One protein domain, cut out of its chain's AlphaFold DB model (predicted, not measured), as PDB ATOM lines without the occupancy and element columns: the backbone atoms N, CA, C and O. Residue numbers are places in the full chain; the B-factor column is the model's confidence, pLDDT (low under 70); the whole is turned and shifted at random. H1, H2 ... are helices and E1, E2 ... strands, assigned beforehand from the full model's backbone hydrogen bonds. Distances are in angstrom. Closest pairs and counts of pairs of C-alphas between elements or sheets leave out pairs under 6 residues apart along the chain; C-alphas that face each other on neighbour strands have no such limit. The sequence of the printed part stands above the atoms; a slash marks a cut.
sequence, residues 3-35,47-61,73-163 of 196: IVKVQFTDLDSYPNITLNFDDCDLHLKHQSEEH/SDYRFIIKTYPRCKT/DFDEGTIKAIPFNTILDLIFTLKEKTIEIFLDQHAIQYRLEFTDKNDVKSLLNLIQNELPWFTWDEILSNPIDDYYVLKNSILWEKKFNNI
ATOM      1  N   ILE A   3      44.040 -38.498  59.607       89.56
ATOM      2  CA  ILE A   3      45.209 -39.355  59.811       89.56
ATOM      3  C   ILE A   3      44.925 -40.677  59.106       89.56
ATOM      4  O   ILE A   3      43.917 -41.327  59.389       89.56
ATOM      5  N   VAL A   4      45.789 -41.053  58.168       92.19
ATOM      6  CA  VAL A   4      45.613 -42.228  57.312       92.19
ATOM      7  C   VAL A   4      46.903 -43.028  57.206       92.19
ATOM      8  O   VAL A   4      47.998 -42.490  57.364       92.19
ATOM      9  N   LYS A   5      46.789 -44.311  56.875       92.12
ATOM     10  CA  LYS A   5      47.916 -45.069  56.322       92.12
ATOM     11  C   LYS A   5      47.881 -44.970  54.811       92.12
ATOM     12  O   LYS A   5      46.803 -44.992  54.217       92.12
ATOM     13  N   VAL A   6      49.046 -44.864  54.193       90.25
ATOM     14  CA  VAL A   6      49.175 -44.740  52.744       90.25
ATOM     15  C   VAL A   6      49.999 -45.892  52.224       90.25
ATOM     16  O   VAL A   6      51.164 -46.048  52.572       90.25
ATOM     17  N   GLN A   7      49.391 -46.673  51.348       90.88
ATOM     18  CA  GLN A   7      50.088 -47.631  50.518       90.88
ATOM     19  C   GLN A   7      50.207 -47.053  49.109       90.88
ATOM     20  O   GLN A   7      49.209 -46.687  48.492       90.88
ATOM     21  N   PHE A   8      51.434 -46.956  48.615       88.06
ATOM     22  CA  PHE A   8      51.756 -46.588  47.242       88.06
ATOM     23  C   PHE A   8      52.202 -47.841  46.500       88.06
ATOM     24  O   PHE A   8      53.089 -48.542  46.986       88.06
ATOM     25  N   THR A   9      51.629 -48.092  45.326       86.38
ATOM     26  CA  THR A   9      52.020 -49.208  44.465       86.38
ATOM     27  C   THR A   9      52.289 -48.714  43.050       86.38
ATOM     28  O   THR A   9      51.431 -48.073  42.440       86.38
ATOM     29  N   ASP A  10      53.466 -49.054  42.532       84.69
ATOM     30  CA  ASP A  10      53.798 -48.954  41.113       84.69
ATOM     31  C   ASP A  10      53.417 -50.268  40.411       84.69
ATOM     32  O   ASP A  10      53.979 -51.329  40.703       84.69
ATOM     33  N   LEU A  11      52.421 -50.188  39.532       82.00
ATOM     34  CA  LEU A  11      51.847 -51.303  38.782       82.00
ATOM     35  C   LEU A  11      52.607 -51.597  37.477       82.00
ATOM     36  O   LEU A  11      52.372 -52.653  36.894       82.00
ATOM     37  N   ASP A  12      53.498 -50.708  37.018       82.81
ATOM     38  CA  ASP A  12      54.333 -50.951  35.827       82.81
ATOM     39  C   ASP A  12      55.575 -51.804  36.156       82.81
ATOM     40  O   ASP A  12      56.185 -52.416  35.273       82.81
ATOM     41  N   SER A  13      55.953 -51.878  37.435       77.62
ATOM     42  CA  SER A  13      57.066 -52.697  37.923       77.62
ATOM     43  C   SER A  13      56.676 -54.179  38.067       77.62
ATOM     44  O   SER A  13      55.590 -54.492  38.543       77.62
ATOM     45  N   TYR A  14      57.576 -55.116  37.726       74.38
ATOM     46  CA  TYR A  14      57.375 -56.556  37.973       74.38
ATOM     47  C   TYR A  14      58.538 -57.175  38.778       74.38
ATOM     48  O   TYR A  14      59.659 -57.240  38.265       74.38
ATOM     49  N   PRO A  15      58.300 -57.684  40.006       82.44
ATOM     50  CA  PRO A  15      57.039 -57.600  40.749       82.44
ATOM     51  C   PRO A  15      56.693 -56.144  41.101       82.44
ATOM     52  O   PRO A  15      57.587 -55.300  41.167       82.44
ATOM     53  N   ASN A  16      55.411 -55.864  41.345       81.94
ATOM     54  CA  ASN A  16      54.963 -54.525  41.730       81.94
ATOM     55  C   ASN A  16      55.744 -54.040  42.959       81.94
ATOM     56  O   ASN A  16      55.934 -54.790  43.923       81.94
ATOM     57  N   ILE A  17      56.177 -52.780  42.930       79.44
ATOM     58  CA  ILE A  17      56.879 -52.156  44.053       79.44
ATOM     59  C   ILE A  17      55.838 -51.470  44.929       79.44
ATOM     60  O   ILE A  17      55.117 -50.589  44.463       79.44
ATOM     61  N   THR A  18      55.786 -51.853  46.206       81.19
ATOM     62  CA  THR A  18      54.850 -51.284  47.182       81.19
ATOM     63  C   THR A  18      55.588 -50.650  48.355       81.19
ATOM     64  O   THR A  18      56.428 -51.286  48.992       81.19
ATOM     65  N   LEU A  19      55.228 -49.408  48.673       83.12
ATOM     66  CA  LEU A  19      55.706 -48.659  49.834       83.12
ATOM     67  C   LEU A  19      54.534 -48.378  50.776       83.12
ATOM     68  O   LEU A  19      53.454 -48.007  50.322       83.12
ATOM     69  N   ASN A  20      54.748 -48.544  52.081       85.94
ATOM     70  CA  ASN A  20      53.736 -48.285  53.102       85.94
ATOM     71  C   ASN A  20      54.220 -47.180  54.042       85.94
ATOM     72  O   ASN A  20      55.361 -47.212  54.505       85.94
ATOM     73  N   PHE A  21      53.332 -46.243  54.344       84.94
ATOM     74  CA  PHE A  21      53.568 -45.129  55.245       84.94
ATOM     75  C   PHE A  21      52.452 -45.095  56.286       84.94
ATOM     76  O   PHE A  21      51.275 -44.974  55.940       84.94
ATOM     77  N   ASP A  22      52.819 -45.200  57.556       84.94
ATOM     78  CA  ASP A  22      51.883 -45.062  58.668       84.94
ATOM     79  C   ASP A  22      51.768 -43.588  59.103       84.94
ATOM     80  O   ASP A  22      52.651 -42.770  58.831       84.94
ATOM     81  N   ASP A  23      50.667 -43.257  59.786       85.31
ATOM     82  CA  ASP A  23      50.413 -41.953  60.418       85.31
ATOM     83  C   ASP A  23      50.546 -40.734  59.481       85.31
ATOM     84  O   ASP A  23      51.079 -39.702  59.874       85.31
ATOM     85  N   CYS A  24      50.075 -40.822  58.238       86.50
ATOM     86  CA  CYS A  24      50.125 -39.718  57.276       86.50
ATOM     87  C   CYS A  24      48.983 -38.719  57.479       86.50
ATOM     88  O   CYS A  24      47.850 -39.116  57.746       86.50
ATOM     89  N   ASP A  25      49.244 -37.434  57.232       89.25
ATOM     90  CA  ASP A  25      48.186 -36.422  57.186       89.25
ATOM     91  C   ASP A  25      47.648 -36.258  55.768       89.25
ATOM     92  O   ASP A  25      48.371 -35.867  54.849       89.25
ATOM     93  N   LEU A  26      46.346 -36.472  55.613       90.62
ATOM     94  CA  LEU A  26      45.601 -36.189  54.398       90.62
ATOM     95  C   LEU A  26      44.824 -34.875  54.535       90.62
ATOM     96  O   LEU A  26      44.013 -34.677  55.451       90.62
ATOM     97  N   HIS A  27      45.022 -33.994  53.561       88.38
ATOM     98  CA  HIS A  27      44.220 -32.796  53.356       88.38
ATOM     99  C   HIS A  27      43.657 -32.777  51.939       88.38
ATOM    100  O   HIS A  27      44.328 -33.167  50.989       88.38
ATOM    101  N   LEU A  28      42.446 -32.251  51.800       87.94
ATOM    102  CA  LEU A  28      41.943 -31.761  50.527       87.94
ATOM    103  C   LEU A  28      42.143 -30.246  50.531       87.94
ATOM    104  O   LEU A  28      41.814 -29.596  51.523       87.94
ATOM    105  N   LYS A  29      42.752 -29.707  49.476       84.38
ATOM    106  CA  LYS A  29      42.976 -28.266  49.321       84.38
ATOM    107  C   LYS A  29      42.438 -27.780  47.985       84.38
ATOM    108  O   LYS A  29      42.606 -28.471  46.979       84.38
ATOM    109  N   HIS A  30      41.895 -26.566  47.991       81.56
ATOM    110  CA  HIS A  30      41.580 -25.807  46.787       81.56
ATOM    111  C   HIS A  30      42.653 -24.734  46.542       81.56
ATOM    112  O   HIS A  30      43.024 -23.992  47.450       81.56
ATOM    113  N   GLN A  31      43.175 -24.636  45.321       68.00
ATOM    114  CA  GLN A  31      44.344 -23.820  44.979       68.00
ATOM    115  C   GLN A  31      44.132 -22.317  45.235       68.00
ATOM    116  O   GLN A  31      45.081 -21.622  45.602       68.00
ATOM    117  N   SER A  32      42.897 -21.809  45.129       61.91
ATOM    118  CA  SER A  32      42.602 -20.400  45.439       61.91
ATOM    119  C   SER A  32      42.793 -20.044  46.921       61.91
ATOM    120  O   SER A  32      43.044 -18.879  47.236       61.91
ATOM    121  N   GLU A  33      42.755 -21.028  47.828       59.88
ATOM    122  CA  GLU A  33      43.017 -20.819  49.258       59.88
ATOM    123  C   GLU A  33      44.496 -20.505  49.539       59.88
ATOM    124  O   GLU A  33      44.806 -19.889  50.557       59.88
ATOM    125  N   GLU A  34      45.420 -20.872  48.641       52.09
ATOM    126  CA  GLU A  34      46.850 -20.574  48.805       52.09
ATOM    127  C   GLU A  34      47.253 -19.193  48.278       52.09
ATOM    128  O   GLU A  34      48.296 -18.687  48.685       52.09
ATOM    129  N   HIS A  35      46.490 -18.593  47.360       48.41
ATOM    130  CA  HIS A  35      46.922 -17.380  46.644       48.41
ATOM    131  C   HIS A  35      46.009 -16.163  46.848       48.41
ATOM    132  O   HIS A  35      46.336 -15.081  46.369       48.41
ATOM    133  N   SER A  47      41.826 -29.255  38.278       81.69
ATOM    134  CA  SER A  47      43.229 -28.849  38.460       81.69
ATOM    135  C   SER A  47      43.472 -28.016  39.722       81.69
ATOM    136  O   SER A  47      44.546 -28.117  40.325       81.69
ATOM    137  N   ASP A  48      42.470 -27.253  40.167       81.31
ATOM    138  CA  ASP A  48      42.557 -26.453  41.391       81.31
ATOM    139  C   ASP A  48      42.432 -27.299  42.667       81.31
ATOM    140  O   ASP A  48      42.817 -26.846  43.745       81.31
ATOM    141  N   TYR A  49      41.921 -28.528  42.582       86.75
ATOM    142  CA  TYR A  49      41.752 -29.403  43.739       86.75
ATOM    143  C   TYR A  49      42.880 -30.421  43.828       86.75
ATOM    144  O   TYR A  49      43.302 -31.014  42.832       86.75
ATOM    145  N   ARG A  50      43.384 -30.639  45.046       88.50
ATOM    146  CA  ARG A  50      44.515 -31.543  45.288       88.50
ATOM    147  C   ARG A  50      44.327 -32.331  46.574       88.50
ATOM    148  O   ARG A  50      43.991 -31.753  47.610       88.50
ATOM    149  N   PHE A  51      44.635 -33.625  46.532       90.12
ATOM    150  CA  PHE A  51      44.954 -34.365  47.750       90.12
ATOM    151  C   PHE A  51      46.381 -34.029  48.153       90.12
ATOM    152  O   PHE A  51      47.309 -34.211  47.371       90.12
ATOM    153  N   ILE A  52      46.557 -33.540  49.372       88.88
ATOM    154  CA  ILE A  52      47.859 -33.301  49.980       88.88
ATOM    155  C   ILE A  52      48.080 -34.380  51.031       88.88
ATOM    156  O   ILE A  52      47.395 -34.395  52.052       88.88
ATOM    157  N   ILE A  53      49.038 -35.262  50.777       88.62
ATOM    158  CA  ILE A  53      49.465 -36.321  51.687       88.62
ATOM    159  C   ILE A  53      50.807 -35.905  52.272       88.62
ATOM    160  O   ILE A  53      51.772 -35.713  51.534       88.62
ATOM    161  N   LYS A  54      50.885 -35.764  53.592       86.56
ATOM    162  CA  LYS A  54      52.144 -35.518  54.296       86.56
ATOM    163  C   LYS A  54      52.550 -36.779  55.031       86.56
ATOM    164  O   LYS A  54      51.827 -37.248  55.906       86.56
ATOM    165  N   THR A  55      53.706 -37.310  54.670       80.62
ATOM    166  CA  THR A  55      54.319 -38.436  55.375       80.62
ATOM    167  C   THR A  55      55.212 -37.893  56.488       80.62
ATOM    168  O   THR A  55      55.851 -36.856  56.312       80.62
ATOM    169  N   TYR A  56      55.256 -38.554  57.646       69.19
ATOM    170  CA  TYR A  56      56.117 -38.131  58.751       69.19
ATOM    171  C   TYR A  56      57.358 -39.022  58.876       69.19
ATOM    172  O   TYR A  56      57.257 -40.242  58.738       69.19
ATOM    173  N   PRO A  57      58.519 -38.455  59.253       57.12
ATOM    174  CA  PRO A  57      59.794 -39.172  59.368       57.12
ATOM    175  C   PRO A  57      59.880 -40.150  60.563       57.12
ATOM    176  O   PRO A  57      60.964 -40.478  61.034       57.12
ATOM    177  N   ARG A  58      58.749 -40.615  61.113       51.72
ATOM    178  CA  ARG A  58      58.733 -41.641  62.177       51.72
ATOM    179  C   ARG A  58      58.663 -43.073  61.644       51.72
ATOM    180  O   ARG A  58      58.820 -44.009  62.429       51.72
ATOM    181  N   CYS A  59      58.495 -43.250  60.337       41.72
ATOM    182  CA  CYS A  59      58.595 -44.550  59.689       41.72
ATOM    183  C   CYS A  59      60.074 -44.918  59.526       41.72
ATOM    184  O   CYS A  59      60.731 -44.442  58.615       41.72
ATOM    185  N   LYS A  60      60.615 -45.760  60.414       36.94
ATOM    186  CA  LYS A  60      61.900 -46.426  60.159       36.94
ATOM    187  C   LYS A  60      61.728 -47.333  58.944       36.94
ATOM    188  O   LYS A  60      61.247 -48.452  59.112       36.94
ATOM    189  N   THR A  61      62.180 -46.906  57.770       41.28
ATOM    190  CA  THR A  61      62.305 -47.816  56.629       41.28
ATOM    191  C   THR A  61      63.771 -47.998  56.266       41.28
ATOM    192  O   THR A  61      64.579 -47.074  56.223       41.28
ATOM    193  N   ASP A  73      61.400 -38.404  44.815       44.81
ATOM    194  CA  ASP A  73      60.952 -37.534  45.918       44.81
ATOM    195  C   ASP A  73      60.023 -38.092  47.015       44.81
ATOM    196  O   ASP A  73      59.375 -37.303  47.699       44.81
ATOM    197  N   PHE A  74      59.968 -39.397  47.297       47.09
ATOM    198  CA  PHE A  74      59.390 -39.860  48.581       47.09
ATOM    199  C   PHE A  74      60.472 -40.029  49.657       47.09
ATOM    200  O   PHE A  74      60.695 -41.123  50.168       47.09
ATOM    201  N   ASP A  75      61.142 -38.926  49.995       47.84
ATOM    202  CA  ASP A  75      61.951 -38.839  51.209       47.84
ATOM    203  C   ASP A  75      61.041 -38.792  52.456       47.84
ATOM    204  O   ASP A  75      59.901 -38.320  52.432       47.84
ATOM    205  N   GLU A  76      61.535 -39.299  53.584       48.53
ATOM    206  CA  GLU A  76      60.867 -39.203  54.886       48.53
ATOM    207  C   GLU A  76      60.531 -37.730  55.215       48.53
ATOM    208  O   GLU A  76      61.429 -36.909  55.401       48.53
ATOM    209  N   GLY A  77      59.241 -37.375  55.302       52.09
ATOM    210  CA  GLY A  77      58.805 -35.977  55.465       52.09
ATOM    211  C   GLY A  77      58.234 -35.322  54.200       52.09
ATOM    212  O   GLY A  77      57.902 -34.134  54.229       52.09
ATOM    213  N   THR A  78      58.106 -36.063  53.094       65.38
ATOM    214  CA  THR A  78      57.573 -35.547  51.830       65.38
ATOM    215  C   THR A  78      56.095 -35.167  51.923       65.38
ATOM    216  O   THR A  78      55.254 -35.900  52.459       65.38
ATOM    217  N   ILE A  79      55.783 -34.029  51.297       73.69
ATOM    218  CA  ILE A  79      54.433 -33.592  50.945       73.69
ATOM    219  C   ILE A  79      54.157 -34.019  49.498       73.69
ATOM    220  O   ILE A  79      54.733 -33.460  48.567       73.69
ATOM    221  N   LYS A  80      53.250 -34.976  49.288       83.44
ATOM    222  CA  LYS A  80      52.753 -35.340  47.958       83.44
ATOM    223  C   LYS A  80      51.456 -34.599  47.670       83.44
ATOM    224  O   LYS A  80      50.495 -34.719  48.423       83.44
ATOM    225  N   ALA A  81      51.416 -33.870  46.560       85.50
ATOM    226  CA  ALA A  81      50.191 -33.292  46.021       85.50
ATOM    227  C   ALA A  81      49.718 -34.117  44.816       85.50
ATOM    228  O   ALA A  81      50.465 -34.256  43.848       85.50
ATOM    229  N   ILE A  82      48.498 -34.652  44.869       88.12
ATOM    230  CA  ILE A  82      47.845 -35.371  43.770       88.12
ATOM    231  C   ILE A  82      46.721 -34.475  43.231       88.12
ATOM    232  O   ILE A  82      45.702 -34.318  43.912       88.12
ATOM    233  N   PRO A  83      46.893 -33.847  42.056       88.69
ATOM    234  CA  PRO A  83      45.850 -33.036  41.436       88.69
ATOM    235  C   PRO A  83      44.669 -33.894  40.980       88.69
ATOM    236  O   PRO A  83      44.862 -34.958  40.388       88.69
ATOM    237  N   PHE A  84      43.442 -33.430  41.202       90.12
ATOM    238  CA  PHE A  84      42.240 -34.211  40.895       90.12
ATOM    239  C   PHE A  84      42.045 -34.449  39.393       90.12
ATOM    240  O   PHE A  84      41.529 -35.493  39.002       90.12
ATOM    241  N   ASN A  85      42.540 -33.548  38.543       87.56
ATOM    242  CA  ASN A  85      42.534 -33.726  37.090       87.56
ATOM    243  C   ASN A  85      43.530 -34.788  36.573       87.56
ATOM    244  O   ASN A  85      43.611 -34.999  35.367       87.56
ATOM    245  N   THR A  86      44.285 -35.454  37.453       89.56
ATOM    246  CA  THR A  86      45.138 -36.612  37.107       89.56
ATOM    247  C   THR A  86      44.544 -37.947  37.556       89.56
ATOM    248  O   THR A  86      45.031 -39.006  37.158       89.56
ATOM    249  N   ILE A  87      43.499 -37.897  38.384       92.31
ATOM    250  CA  ILE A  87      42.855 -39.064  38.977       92.31
ATOM    251  C   ILE A  87      41.784 -39.562  38.015       92.31
ATOM    252  O   ILE A  87      40.827 -38.839  37.736       92.31
ATOM    253  N   LEU A  88      41.953 -40.789  37.529       91.81
ATOM    254  CA  LEU A  88      40.994 -41.465  36.664       91.81
ATOM    255  C   LEU A  88      39.784 -41.936  37.469       91.81
ATOM    256  O   LEU A  88      38.654 -41.569  37.147       91.81
ATOM    257  N   ASP A  89      40.051 -42.693  38.534       93.31
ATOM    258  CA  ASP A  89      39.039 -43.331  39.369       93.31
ATOM    259  C   ASP A  89      39.359 -43.153  40.856       93.31
ATOM    260  O   ASP A  89      40.517 -43.225  41.286       93.31
ATOM    261  N   LEU A  90      38.302 -42.959  41.641       96.12
ATOM    262  CA  LEU A  90      38.315 -43.030  43.096       96.12
ATOM    263  C   LEU A  90      37.391 -44.153  43.549       96.12
ATOM    264  O   LEU A  90      36.203 -44.150  43.227       96.12
ATOM    265  N   ILE A  91      37.921 -45.087  44.330       96.81
ATOM    266  CA  ILE A  91      37.165 -46.232  44.842       96.81
ATOM    267  C   ILE A  91      37.083 -46.123  46.358       96.81
ATOM    268  O   ILE A  91      38.093 -46.219  47.046       96.81
ATOM    269  N   PHE A  92      35.882 -45.935  46.891       97.00
ATOM    270  CA  PHE A  92      35.622 -45.843  48.321       97.00
ATOM    271  C   PHE A  92      34.989 -47.144  48.805       97.00
ATOM    272  O   PHE A  92      33.957 -47.572  48.289       97.00
ATOM    273  N   THR A  93      35.565 -47.729  49.852       96.50
ATOM    274  CA  THR A  93      35.011 -48.909  50.524       96.50
ATOM    275  C   THR A  93      34.782 -48.571  51.993       96.50
ATOM    276  O   THR A  93      35.724 -48.574  52.787       96.50
ATOM    277  N   LEU A  94      33.542 -48.261  52.401       94.94
ATOM    278  CA  LEU A  94      33.300 -47.778  53.776       94.94
ATOM    279  C   LEU A  94      33.509 -48.877  54.823       94.94
ATOM    280  O   LEU A  94      33.913 -48.581  55.948       94.94
ATOM    281  N   LYS A  95      33.257 -50.142  54.461       92.88
ATOM    282  CA  LYS A  95      33.477 -51.296  55.344       92.88
ATOM    283  C   LYS A  95      34.957 -51.487  55.678       92.88
ATOM    284  O   LYS A  95      35.293 -51.716  56.838       92.88
ATOM    285  N   GLU A  96      35.818 -51.371  54.670       94.75
ATOM    286  CA  GLU A  96      37.276 -51.449  54.821       94.75
ATOM    287  C   GLU A  96      37.896 -50.124  55.266       94.75
ATOM    288  O   GLU A  96      39.048 -50.105  55.684       94.75
ATOM    289  N   LYS A  97      37.120 -49.033  55.237       96.62
ATOM    290  CA  LYS A  97      37.564 -47.670  55.546       96.62
ATOM    291  C   LYS A  97      38.686 -47.213  54.614       96.62
ATOM    292  O   LYS A  97      39.627 -46.551  55.045       96.62
ATOM    293  N   THR A  98      38.587 -47.567  53.339       97.44
ATOM    294  CA  THR A  98      39.632 -47.293  52.354       97.44
ATOM    295  C   THR A  98      39.153 -46.385  51.237       97.44
ATOM    296  O   THR A  98      37.968 -46.360  50.885       97.44
ATOM    297  N   ILE A  99      40.110 -45.648  50.676       97.31
ATOM    298  CA  ILE A  99      39.978 -44.955  49.398       97.31
ATOM    299  C   ILE A  99      41.147 -45.375  48.521       97.31
ATOM    300  O   ILE A  99      42.302 -45.201  48.913       97.31
ATOM    301  N   GLU A 100      40.860 -45.899  47.339       96.62
ATOM    302  CA  GLU A 100      41.864 -46.152  46.314       96.62
ATOM    303  C   GLU A 100      41.819 -45.053  45.255       96.62
ATOM    304  O   GLU A 100      40.745 -44.636  44.823       96.62
ATOM    305  N   ILE A 101      42.995 -44.569  44.864       95.44
ATOM    306  CA  ILE A 101      43.182 -43.503  43.884       95.44
ATOM    307  C   ILE A 101      43.981 -44.078  42.723       95.44
ATOM    308  O   ILE A 101      45.151 -44.433  42.898       95.44
ATOM    309  N   PHE A 102      43.363 -44.123  41.545       92.19
ATOM    310  CA  PHE A 102      44.008 -44.538  40.303       92.19
ATOM    311  C   PHE A 102      44.309 -43.323  39.435       92.19
ATOM    312  O   PHE A 102      43.430 -42.494  39.188       92.19
ATOM    313  N   LEU A 103      45.549 -43.206  38.966       89.44
ATOM    314  CA  LEU A 103      45.959 -42.127  38.066       89.44
ATOM    315  C   LEU A 103      45.789 -42.547  36.599       89.44
ATOM    316  O   LEU A 103      45.972 -43.711  36.262       89.44
ATOM    317  N   ASP A 104      45.438 -41.612  35.712       79.88
ATOM    318  CA  ASP A 104      45.184 -41.939  34.296       79.88
ATOM    319  C   ASP A 104      46.464 -42.279  33.512       79.88
ATOM    320  O   ASP A 104      46.523 -43.288  32.810       79.88
ATOM    321  N   GLN A 105      47.487 -41.425  33.631       72.94
ATOM    322  CA  GLN A 105      48.712 -41.471  32.812       72.94
ATOM    323  C   GLN A 105      49.862 -42.258  33.449       72.94
ATOM    324  O   GLN A 105      50.918 -42.417  32.841       72.94
ATOM    325  N   HIS A 106      49.672 -42.727  34.677       74.00
ATOM    326  CA  HIS A 106      50.667 -43.485  35.417       74.00
ATOM    327  C   HIS A 106      49.999 -44.734  35.962       74.00
ATOM    328  O   HIS A 106      48.915 -44.626  36.535       74.00
ATOM    329  N   ALA A 107      50.648 -45.893  35.856       78.38
ATOM    330  CA  ALA A 107      50.178 -47.121  36.488       78.38
ATOM    331  C   ALA A 107      50.461 -47.081  38.003       78.38
ATOM    332  O   ALA A 107      51.128 -47.932  38.573       78.38
ATOM    333  N   ILE A 108      49.995 -46.026  38.663       83.94
ATOM    334  CA  ILE A 108      50.199 -45.771  40.081       83.94
ATOM    335  C   ILE A 108      48.852 -45.880  40.775       83.94
ATOM    336  O   ILE A 108      47.875 -45.242  40.371       83.94
ATOM    337  N   GLN A 109      48.844 -46.633  41.869       90.38
ATOM    338  CA  GLN A 109      47.716 -46.736  42.779       90.38
ATOM    339  C   GLN A 109      48.130 -46.244  44.164       90.38
ATOM    340  O   GLN A 109      49.151 -46.666  44.711       90.38
ATOM    341  N   TYR A 110      47.305 -45.381  44.755       92.31
ATOM    342  CA  TYR A 110      47.366 -45.090  46.186       92.31
ATOM    343  C   TYR A 110      46.198 -45.779  46.873       92.31
ATOM    344  O   TYR A 110      45.069 -45.660  46.409       92.31
ATOM    345  N   ARG A 111      46.442 -46.432  48.006       95.31
ATOM    346  CA  ARG A 111      45.401 -46.902  48.919       95.31
ATOM    347  C   ARG A 111      45.554 -46.173  50.245       95.31
ATOM    348  O   ARG A 111      46.583 -46.281  50.909       95.31
ATOM    349  N   LEU A 112      44.534 -45.403  50.597       95.81
ATOM    350  CA  LEU A 112      44.434 -44.644  51.835       95.81
ATOM    351  C   LEU A 112      43.547 -45.425  52.803       95.81
ATOM    352  O   LEU A 112      42.385 -45.668  52.490       95.81
ATOM    353  N   GLU A 113      44.073 -45.811  53.960       96.81
ATOM    354  CA  GLU A 113      43.322 -46.504  55.012       96.81
ATOM    355  C   GLU A 113      43.037 -45.539  56.166       96.81
ATOM    356  O   GLU A 113      43.952 -44.950  56.746       96.81
ATOM    357  N   PHE A 114      41.759 -45.382  56.498       95.69
ATOM    358  CA  PHE A 114      41.268 -44.470  57.523       95.69
ATOM    359  C   PHE A 114      40.939 -45.217  58.812       95.69
ATOM    360  O   PHE A 114      40.519 -46.375  58.821       95.69
ATOM    361  N   THR A 115      41.037 -44.513  59.937       93.06
ATOM    362  CA  THR A 115      40.659 -45.068  61.242       93.06
ATOM    363  C   THR A 115      39.143 -45.169  61.420       93.06
ATOM    364  O   THR A 115      38.652 -46.115  62.053       93.06
ATOM    365  N   ASP A 116      38.388 -44.233  60.836       93.56
ATOM    366  CA  ASP A 116      36.928 -44.165  60.909       93.56
ATOM    367  C   ASP A 116      36.290 -44.202  59.509       93.56
ATOM    368  O   ASP A 116      36.705 -43.512  58.581       93.56
ATOM    369  N   LYS A 117      35.218 -44.989  59.372       94.69
ATOM    370  CA  LYS A 117      34.387 -45.018  58.164       94.69
ATOM    371  C   LYS A 117      33.668 -43.688  57.924       94.69
ATOM    372  O   LYS A 117      33.325 -43.377  56.785       94.69
ATOM    373  N   ASN A 118      33.404 -42.919  58.983       94.50
ATOM    374  CA  ASN A 118      32.732 -41.628  58.865       94.50
ATOM    375  C   ASN A 118      33.606 -40.606  58.136       94.50
ATOM    376  O   ASN A 118      33.063 -39.771  57.415       94.50
ATOM    377  N   ASP A 119      34.932 -40.706  58.256       94.31
ATOM    378  CA  ASP A 119      35.874 -39.847  57.533       94.31
ATOM    379  C   ASP A 119      35.850 -40.156  56.036       94.31
ATOM    380  O   ASP A 119      35.719 -39.249  55.214       94.31
ATOM    381  N   VAL A 120      35.853 -41.446  55.680       95.69
ATOM    382  CA  VAL A 120      35.699 -41.905  54.289       95.69
ATOM    383  C   VAL A 120      34.376 -41.418  53.705       95.69
ATOM    384  O   VAL A 120      34.350 -40.836  52.622       95.69
ATOM    385  N   LYS A 121      33.275 -41.593  54.444       94.44
ATOM    386  CA  LYS A 121      31.947 -41.131  54.026       94.44
ATOM    387  C   LYS A 121      31.884 -39.608  53.875       94.44
ATOM    388  O   LYS A 121      31.258 -39.110  52.943       94.44
ATOM    389  N   SER A 122      32.519 -38.869  54.779       93.56
ATOM    390  CA  SER A 122      32.585 -37.406  54.717       93.56
ATOM    391  C   SER A 122      33.362 -36.940  53.490       93.56
ATOM    392  O   SER A 122      32.900 -36.040  52.793       93.56
ATOM    393  N   LEU A 123      34.491 -37.583  53.176       93.19
ATOM    394  CA  LEU A 123      35.289 -37.259  51.998       93.19
ATOM    395  C   LEU A 123      34.573 -37.628  50.691       93.19
ATOM    396  O   LEU A 123      34.595 -36.840  49.749       93.19
ATOM    397  N   LEU A 124      33.884 -38.774  50.654       94.12
ATOM    398  CA  LEU A 124      33.012 -39.160  49.544       94.12
ATOM    399  C   LEU A 124      31.969 -38.070  49.272       94.12
ATOM    400  O   LEU A 124      31.907 -37.544  48.166       94.12
ATOM    401  N   ASN A 125      31.205 -37.679  50.298       92.00
ATOM    402  CA  ASN A 125      30.187 -36.634  50.183       92.00
ATOM    403  C   ASN A 125      30.776 -35.283  49.754       92.00
ATOM    404  O   ASN A 125      30.155 -34.571  48.972       92.00
ATOM    405  N   LEU A 126      31.955 -34.918  50.261       90.25
ATOM    406  CA  LEU A 126      32.634 -33.682  49.877       90.25
ATOM    407  C   LEU A 126      32.937 -33.674  48.375       90.25
ATOM    408  O   LEU A 126      32.541 -32.755  47.667       90.25
ATOM    409  N   ILE A 127      33.568 -34.740  47.882       91.19
ATOM    410  CA  ILE A 127      33.953 -34.884  46.473       91.19
ATOM    411  C   ILE A 127      32.723 -34.867  45.566       91.19
ATOM    412  O   ILE A 127      32.710 -34.155  44.570       91.19
ATOM    413  N   GLN A 128      31.664 -35.579  45.947       88.44
ATOM    414  CA  GLN A 128      30.396 -35.596  45.214       88.44
ATOM    415  C   GLN A 128      29.759 -34.213  45.057       88.44
ATOM    416  O   GLN A 128      29.192 -33.903  44.013       88.44
ATOM    417  N   ASN A 129      29.797 -33.410  46.120       86.94
ATOM    418  CA  ASN A 129      29.086 -32.138  46.171       86.94
ATOM    419  C   ASN A 129      29.897 -30.994  45.557       86.94
ATOM    420  O   ASN A 129      29.311 -30.061  45.010       86.94
ATOM    421  N   GLU A 130      31.225 -31.045  45.665       85.38
ATOM    422  CA  GLU A 130      32.100 -29.946  45.248       85.38
ATOM    423  C   GLU A 130      32.747 -30.171  43.878       85.38
ATOM    424  O   GLU A 130      33.117 -29.196  43.221       85.38
ATOM    425  N   LEU A 131      32.873 -31.423  43.420       87.88
ATOM    426  CA  LEU A 131      33.662 -31.780  42.236       87.88
ATOM    427  C   LEU A 131      32.774 -32.419  41.153       87.88
ATOM    428  O   LEU A 131      32.711 -33.644  41.043       87.88
ATOM    429  N   PRO A 132      32.101 -31.614  40.305       86.44
ATOM    430  CA  PRO A 132      31.079 -32.099  39.368       86.44
ATOM    431  C   PRO A 132      31.610 -33.019  38.257       86.44
ATOM    432  O   PRO A 132      30.830 -33.708  37.604       86.44
ATOM    433  N   TRP A 133      32.923 -33.038  38.019       87.56
ATOM    434  CA  TRP A 133      33.576 -33.950  37.071       87.56
ATOM    435  C   TRP A 133      33.828 -35.347  37.650       87.56
ATOM    436  O   TRP A 133      34.220 -36.236  36.901       87.56
ATOM    437  N   PHE A 134      33.596 -35.574  38.948       91.62
ATOM    438  CA  PHE A 134      33.551 -36.918  39.521       91.62
ATOM    439  C   PHE A 134      32.111 -37.411  39.578       91.62
ATOM    440  O   PHE A 134      31.314 -36.978  40.407       91.62
ATOM    441  N   THR A 135      31.781 -38.348  38.698       90.75
ATOM    442  CA  THR A 135      30.439 -38.924  38.595       90.75
ATOM    443  C   THR A 135      30.419 -40.355  39.102       90.75
ATOM    444  O   THR A 135      31.401 -41.087  38.966       90.75
ATOM    445  N   TRP A 136      29.277 -40.770  39.644       91.00
ATOM    446  CA  TRP A 136      29.029 -42.157  40.017       91.00
ATOM    447  C   TRP A 136      29.221 -43.108  38.836       91.00
ATOM    448  O   TRP A 136      28.662 -42.893  37.763       91.00
ATOM    449  N   ASP A 137      29.954 -44.196  39.056       91.25
ATOM    450  CA  ASP A 137      29.840 -45.368  38.199       91.25
ATOM    451  C   ASP A 137      28.696 -46.248  38.704       91.25
ATOM    452  O   ASP A 137      28.854 -46.978  39.682       91.25
ATOM    453  N   GLU A 138      27.546 -46.181  38.038       87.50
ATOM    454  CA  GLU A 138      26.357 -46.970  38.383       87.50
ATOM    455  C   GLU A 138      26.541 -48.483  38.176       87.50
ATOM    456  O   GLU A 138      25.782 -49.270  38.735       87.50
ATOM    457  N   ILE A 139      27.531 -48.901  37.379       87.94
ATOM    458  CA  ILE A 139      27.792 -50.314  37.080       87.94
ATOM    459  C   ILE A 139      28.685 -50.925  38.159       87.94
ATOM    460  O   ILE A 139      28.441 -52.048  38.597       87.94
ATOM    461  N   LEU A 140      29.738 -50.207  38.561       89.88
ATOM    462  CA  LEU A 140      30.710 -50.710  39.536       89.88
ATOM    463  C   LEU A 140      30.345 -50.375  40.985       89.88
ATOM    464  O   LEU A 140      30.757 -51.100  41.889       89.88
ATOM    465  N   SER A 141      29.595 -49.300  41.231       91.56
ATOM    466  CA  SER A 141      29.177 -48.948  42.591       91.56
ATOM    467  C   SER A 141      28.121 -49.923  43.100       91.56
ATOM    468  O   SER A 141      27.143 -50.223  42.420       91.56
ATOM    469  N   ASN A 142      28.279 -50.360  44.343       91.94
ATOM    470  CA  ASN A 142      27.317 -51.196  45.035       91.94
ATOM    471  C   ASN A 142      27.034 -50.626  46.435       91.94
ATOM    472  O   ASN A 142      27.729 -50.959  47.400       91.94
ATOM    473  N   PRO A 143      25.981 -49.798  46.575       86.75
ATOM    474  CA  PRO A 143      25.610 -49.203  47.854       86.75
ATOM    475  C   PRO A 143      25.212 -50.220  48.931       86.75
ATOM    476  O   PRO A 143      25.244 -49.879  50.108       86.75
ATOM    477  N   ILE A 144      24.815 -51.443  48.554       88.12
ATOM    478  CA  ILE A 144      24.473 -52.502  49.519       88.12
ATOM    479  C   ILE A 144      25.733 -52.978  50.248       88.12
ATOM    480  O   ILE A 144      25.685 -53.253  51.445       88.12
ATOM    481  N   ASP A 145      26.858 -53.020  49.535       88.94
ATOM    482  CA  ASP A 145      28.152 -53.455  50.059       88.94
ATOM    483  C   ASP A 145      29.032 -52.282  50.522       88.94
ATOM    484  O   ASP A 145      30.228 -52.462  50.762       88.94
ATOM    485  N   ASP A 146      28.451 -51.082  50.675       92.38
ATOM    486  CA  ASP A 146      29.167 -49.854  51.038       92.38
ATOM    487  C   ASP A 146      30.377 -49.568  50.112       92.38
ATOM    488  O   ASP A 146      31.424 -49.070  50.549       92.38
ATOM    489  N   TYR A 147      30.233 -49.911  48.828       95.19
ATOM    490  CA  TYR A 147      31.267 -49.812  47.802       95.19
ATOM    491  C   TYR A 147      30.863 -48.806  46.724       95.19
ATOM    492  O   TYR A 147      29.767 -48.863  46.166       95.19
ATOM    493  N   TYR A 148      31.753 -47.871  46.426       95.94
ATOM    494  CA  TYR A 148      31.419 -46.640  45.722       95.94
ATOM    495  C   TYR A 148      32.554 -46.268  44.774       95.94
ATOM    496  O   TYR A 148      33.671 -46.023  45.218       95.94
ATOM    497  N   VAL A 149      32.273 -46.197  43.475       95.94
ATOM    498  CA  VAL A 149      33.266 -45.841  42.455       95.94
ATOM    499  C   VAL A 149      32.877 -44.512  41.824       95.94
ATOM    500  O   VAL A 149      31.777 -44.368  41.288       95.94
ATOM    501  N   LEU A 150      33.785 -43.541  41.887       95.06
ATOM    502  CA  LEU A 150      33.664 -42.261  41.200       95.06
ATOM    503  C   LEU A 150      34.659 -42.197  40.048       95.06
ATOM    504  O   LEU A 150      35.861 -42.363  40.252       95.06
ATOM    505  N   LYS A 151      34.151 -41.895  38.858       93.50
ATOM    506  CA  LYS A 151      34.936 -41.714  37.638       93.50
ATOM    507  C   LYS A 151      35.126 -40.243  37.344       93.50
ATOM    508  O   LYS A 151      34.167 -39.475  37.433       93.50
ATOM    509  N   ASN A 152      36.324 -39.866  36.918       92.31
ATOM    510  CA  ASN A 152      36.559 -38.548  36.351       92.31
ATOM    511  C   ASN A 152      36.040 -38.498  34.905       92.31
ATOM    512  O   ASN A 152      36.704 -38.975  33.982       92.31
ATOM    513  N   SER A 153      34.855 -37.924  34.701       89.00
ATOM    514  CA  SER A 153      34.170 -37.902  33.403       89.00
ATOM    515  C   SER A 153      35.010 -37.254  32.300       89.00
ATOM    516  O   SER A 153      35.044 -37.759  31.182       89.00
ATOM    517  N   ILE A 154      35.776 -36.210  32.627       87.44
ATOM    518  CA  ILE A 154      36.637 -35.496  31.673       87.44
ATOM    519  C   ILE A 154      37.772 -36.400  31.173       87.44
ATOM    520  O   ILE A 154      38.081 -36.413  29.978       87.44
ATOM    521  N   LEU A 155      38.422 -37.145  32.071       87.62
ATOM    522  CA  LEU A 155      39.518 -38.043  31.692       87.62
ATOM    523  C   LEU A 155      39.008 -39.270  30.942       87.62
ATOM    524  O   LEU A 155      39.591 -39.645  29.924       87.62
ATOM    525  N   TRP A 156      37.890 -39.847  31.384       86.50
ATOM    526  CA  TRP A 156      37.238 -40.944  30.674       86.50
ATOM    527  C   TRP A 156      36.816 -40.513  29.258       86.50
ATOM    528  O   TRP A 156      37.165 -41.181  28.288       86.50
ATOM    529  N   GLU A 157      36.183 -39.353  29.080       85.62
ATOM    530  CA  GLU A 157      35.868 -38.838  27.739       85.62
ATOM    531  C   GLU A 157      37.120 -38.694  26.866       85.62
ATOM    532  O   GLU A 157      37.127 -39.155  25.727       85.62
ATOM    533  N   LYS A 158      38.214 -38.123  27.385       82.75
ATOM    534  CA  LYS A 158      39.473 -37.993  26.628       82.75
ATOM    535  C   LYS A 158      40.068 -39.346  26.238       82.75
ATOM    536  O   LYS A 158      40.573 -39.485  25.123       82.75
ATOM    537  N   LYS A 159      40.026 -40.334  27.133       79.38
ATOM    538  CA  LYS A 159      40.614 -41.660  26.913       79.38
ATOM    539  C   LYS A 159      39.820 -42.477  25.898       79.38
ATOM    540  O   LYS A 159      40.421 -43.138  25.056       79.38
ATOM    541  N   PHE A 160      38.490 -42.397  25.937       74.56
ATOM    542  CA  PHE A 160      37.613 -43.226  25.106       74.56
ATOM    543  C   PHE A 160      37.133 -42.535  23.820       74.56
ATOM    544  O   PHE A 160      36.965 -43.221  22.816       74.56
ATOM    545  N   ASN A 161      37.014 -41.201  23.770       66.25
ATOM    546  CA  ASN A 161      36.676 -40.488  22.524       66.25
ATOM    547  C   ASN A 161      37.858 -40.399  21.543       66.25
ATOM    548  O   ASN A 161      37.648 -40.297  20.335       66.25
ATOM    549  N   ASN A 162      39.105 -40.486  22.027       54.97
ATOM    550  CA  ASN A 162      40.284 -40.589  21.156       54.97
ATOM    551  C   ASN A 162      40.475 -41.990  20.555       54.97
ATOM    552  O   ASN A 162      41.297 -42.164  19.655       54.97
ATOM    553  N   ILE A 163      39.684 -42.981  20.977       55.19
ATOM    554  CA  ILE A 163      39.549 -44.252  20.264       55.19
ATOM    555  C   ILE A 163      38.486 -44.039  19.183       55.19
ATOM    556  O   ILE A 163      37.361 -44.525  19.264       55.19
TER     557      ILE A 163
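Overview. This is residues 3 to 35, 47 to 61 and 73 to 163 of the 196 residues of the protein "uncharacterized protein LOC113790481" of Dermatophagoides pteronyssinus (UniProt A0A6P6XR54). A single long sheet of nine strands is twisted and curled like part of a barrel, open between its edge strands E4 and E8, with helix H2 packed along one face and the shorter helix H3 standing up from the opposite face. The long strand E2 bends sharply and ties the two parts of the sheet together, pairing first with E1 and then with E3; the little helix H1 follows its far end, off the sheet. The printed part has 139 residues, with three named helices and nine named strands in the order E1 E2 H1 E3 E4 E5 E6 E7 H2 E8 E9 H3. The sheet's order is E4 E3 E2 E1 E7 E6 E5 E9 E8, all antiparallel, and the class is mixed, helices and strands. The whole is compact, with a radius of gyration of the C-alphas of 15.2 A and spans of 43 by 40 by 34 A.

Arrangement. E1, residues 3 to 10, forms a hairpin with E2, residues 17 to 30, and N 6 and O 21 are 2.8 A apart, within hydrogen-bond range. E2 bends by 90 degrees at residue 23, and its pairing is staggered: residues 17 to 25 pair with E1, residues 25 to 30 with E3, residues 49 to 54. E2 and E3 are antiparallel, with N 27 and O 52 at 2.8 A. H1, residues 32 to 35, is not on the sheet. E4, residues 79 to 83, is an edge strand antiparallel to E3, with N 80 and O 53 at 2.8 A. E5, residues 87 to 93, E6, residues 98 to 103, and E7, residues 108 to 114, form a meander, each strand the antiparallel neighbour of the one before. N 100 and O 91 are 2.8 A apart between E6 and E5, and N 112 and O 99 are 2.8 A apart between E7 and E6. E7 is also the antiparallel neighbour of E1, with N 111 and O 7 at 2.8 A. H2, residues 117 to 130, is on the sheet at a height over the sheet of 7.4 A, only just over E6, on which 3 of its 14 C-alphas fall. It runs along the strands, at 4 degrees to E6 on the local plane; the closest C-alphas of H2 and E6 are those of Val 120 and Thr 98, 6.9 A apart. E8, residues 134 to 136, is the other edge strand and forms a hairpin with E9, residues 147 to 152, with N 135 and O 151 at 2.9 A. E9 and E5 are antiparallel, with N 150 and O 90 at 2.8 A. H3, residues 153 to 161, is over E5 on the opposite face from H2 and stands up from the sheet, its line rising 59 degrees. The closest C-alphas of H3 and E5 are those of Leu 155 and Leu 88, 6.2 A apart. In H2 and H3 every O i to N i+4 pair is within hydrogen-bond range; H1 is too short for such a pair.

Along the chain. E1 begins at C-alpha 3, at (45.209, -39.355, 59.811), and is 22.7 A long. E2 is the longest strand, 30.6 A from C-alpha 17 to C-alpha 30, the latter at (41.580, -25.807, 46.787). E7 measures 19.6 A, E5 17.1 A, E9 16.9 A, E6 16.5 A, E3 16.0 A and E4 12.8 A, while E8 measures 6.9 A. H2 measures 20.0 A, H3 11.5 A and H1 5.4 A. H3 ends at C-alpha 161, at (36.676, -40.488, 22.524).

Size, cuts and confidence. The two C-alphas farthest apart are those of Arg 58 and Ile 163, 46.2 A. Residues 36 to 46 are not printed, and C-alphas 35 and 47 are 14.6 A apart across that cut. Residues 62 to 72 are not printed either, with C-alphas 61 and 73 at 14.9 A. Of the links that are printed whole, none is long. The mean pLDDT of the printed part is 83.7; the model's confidence is under 70 at residues 31 to 35, 56 to 61, 73 to 78 and 161 to 163.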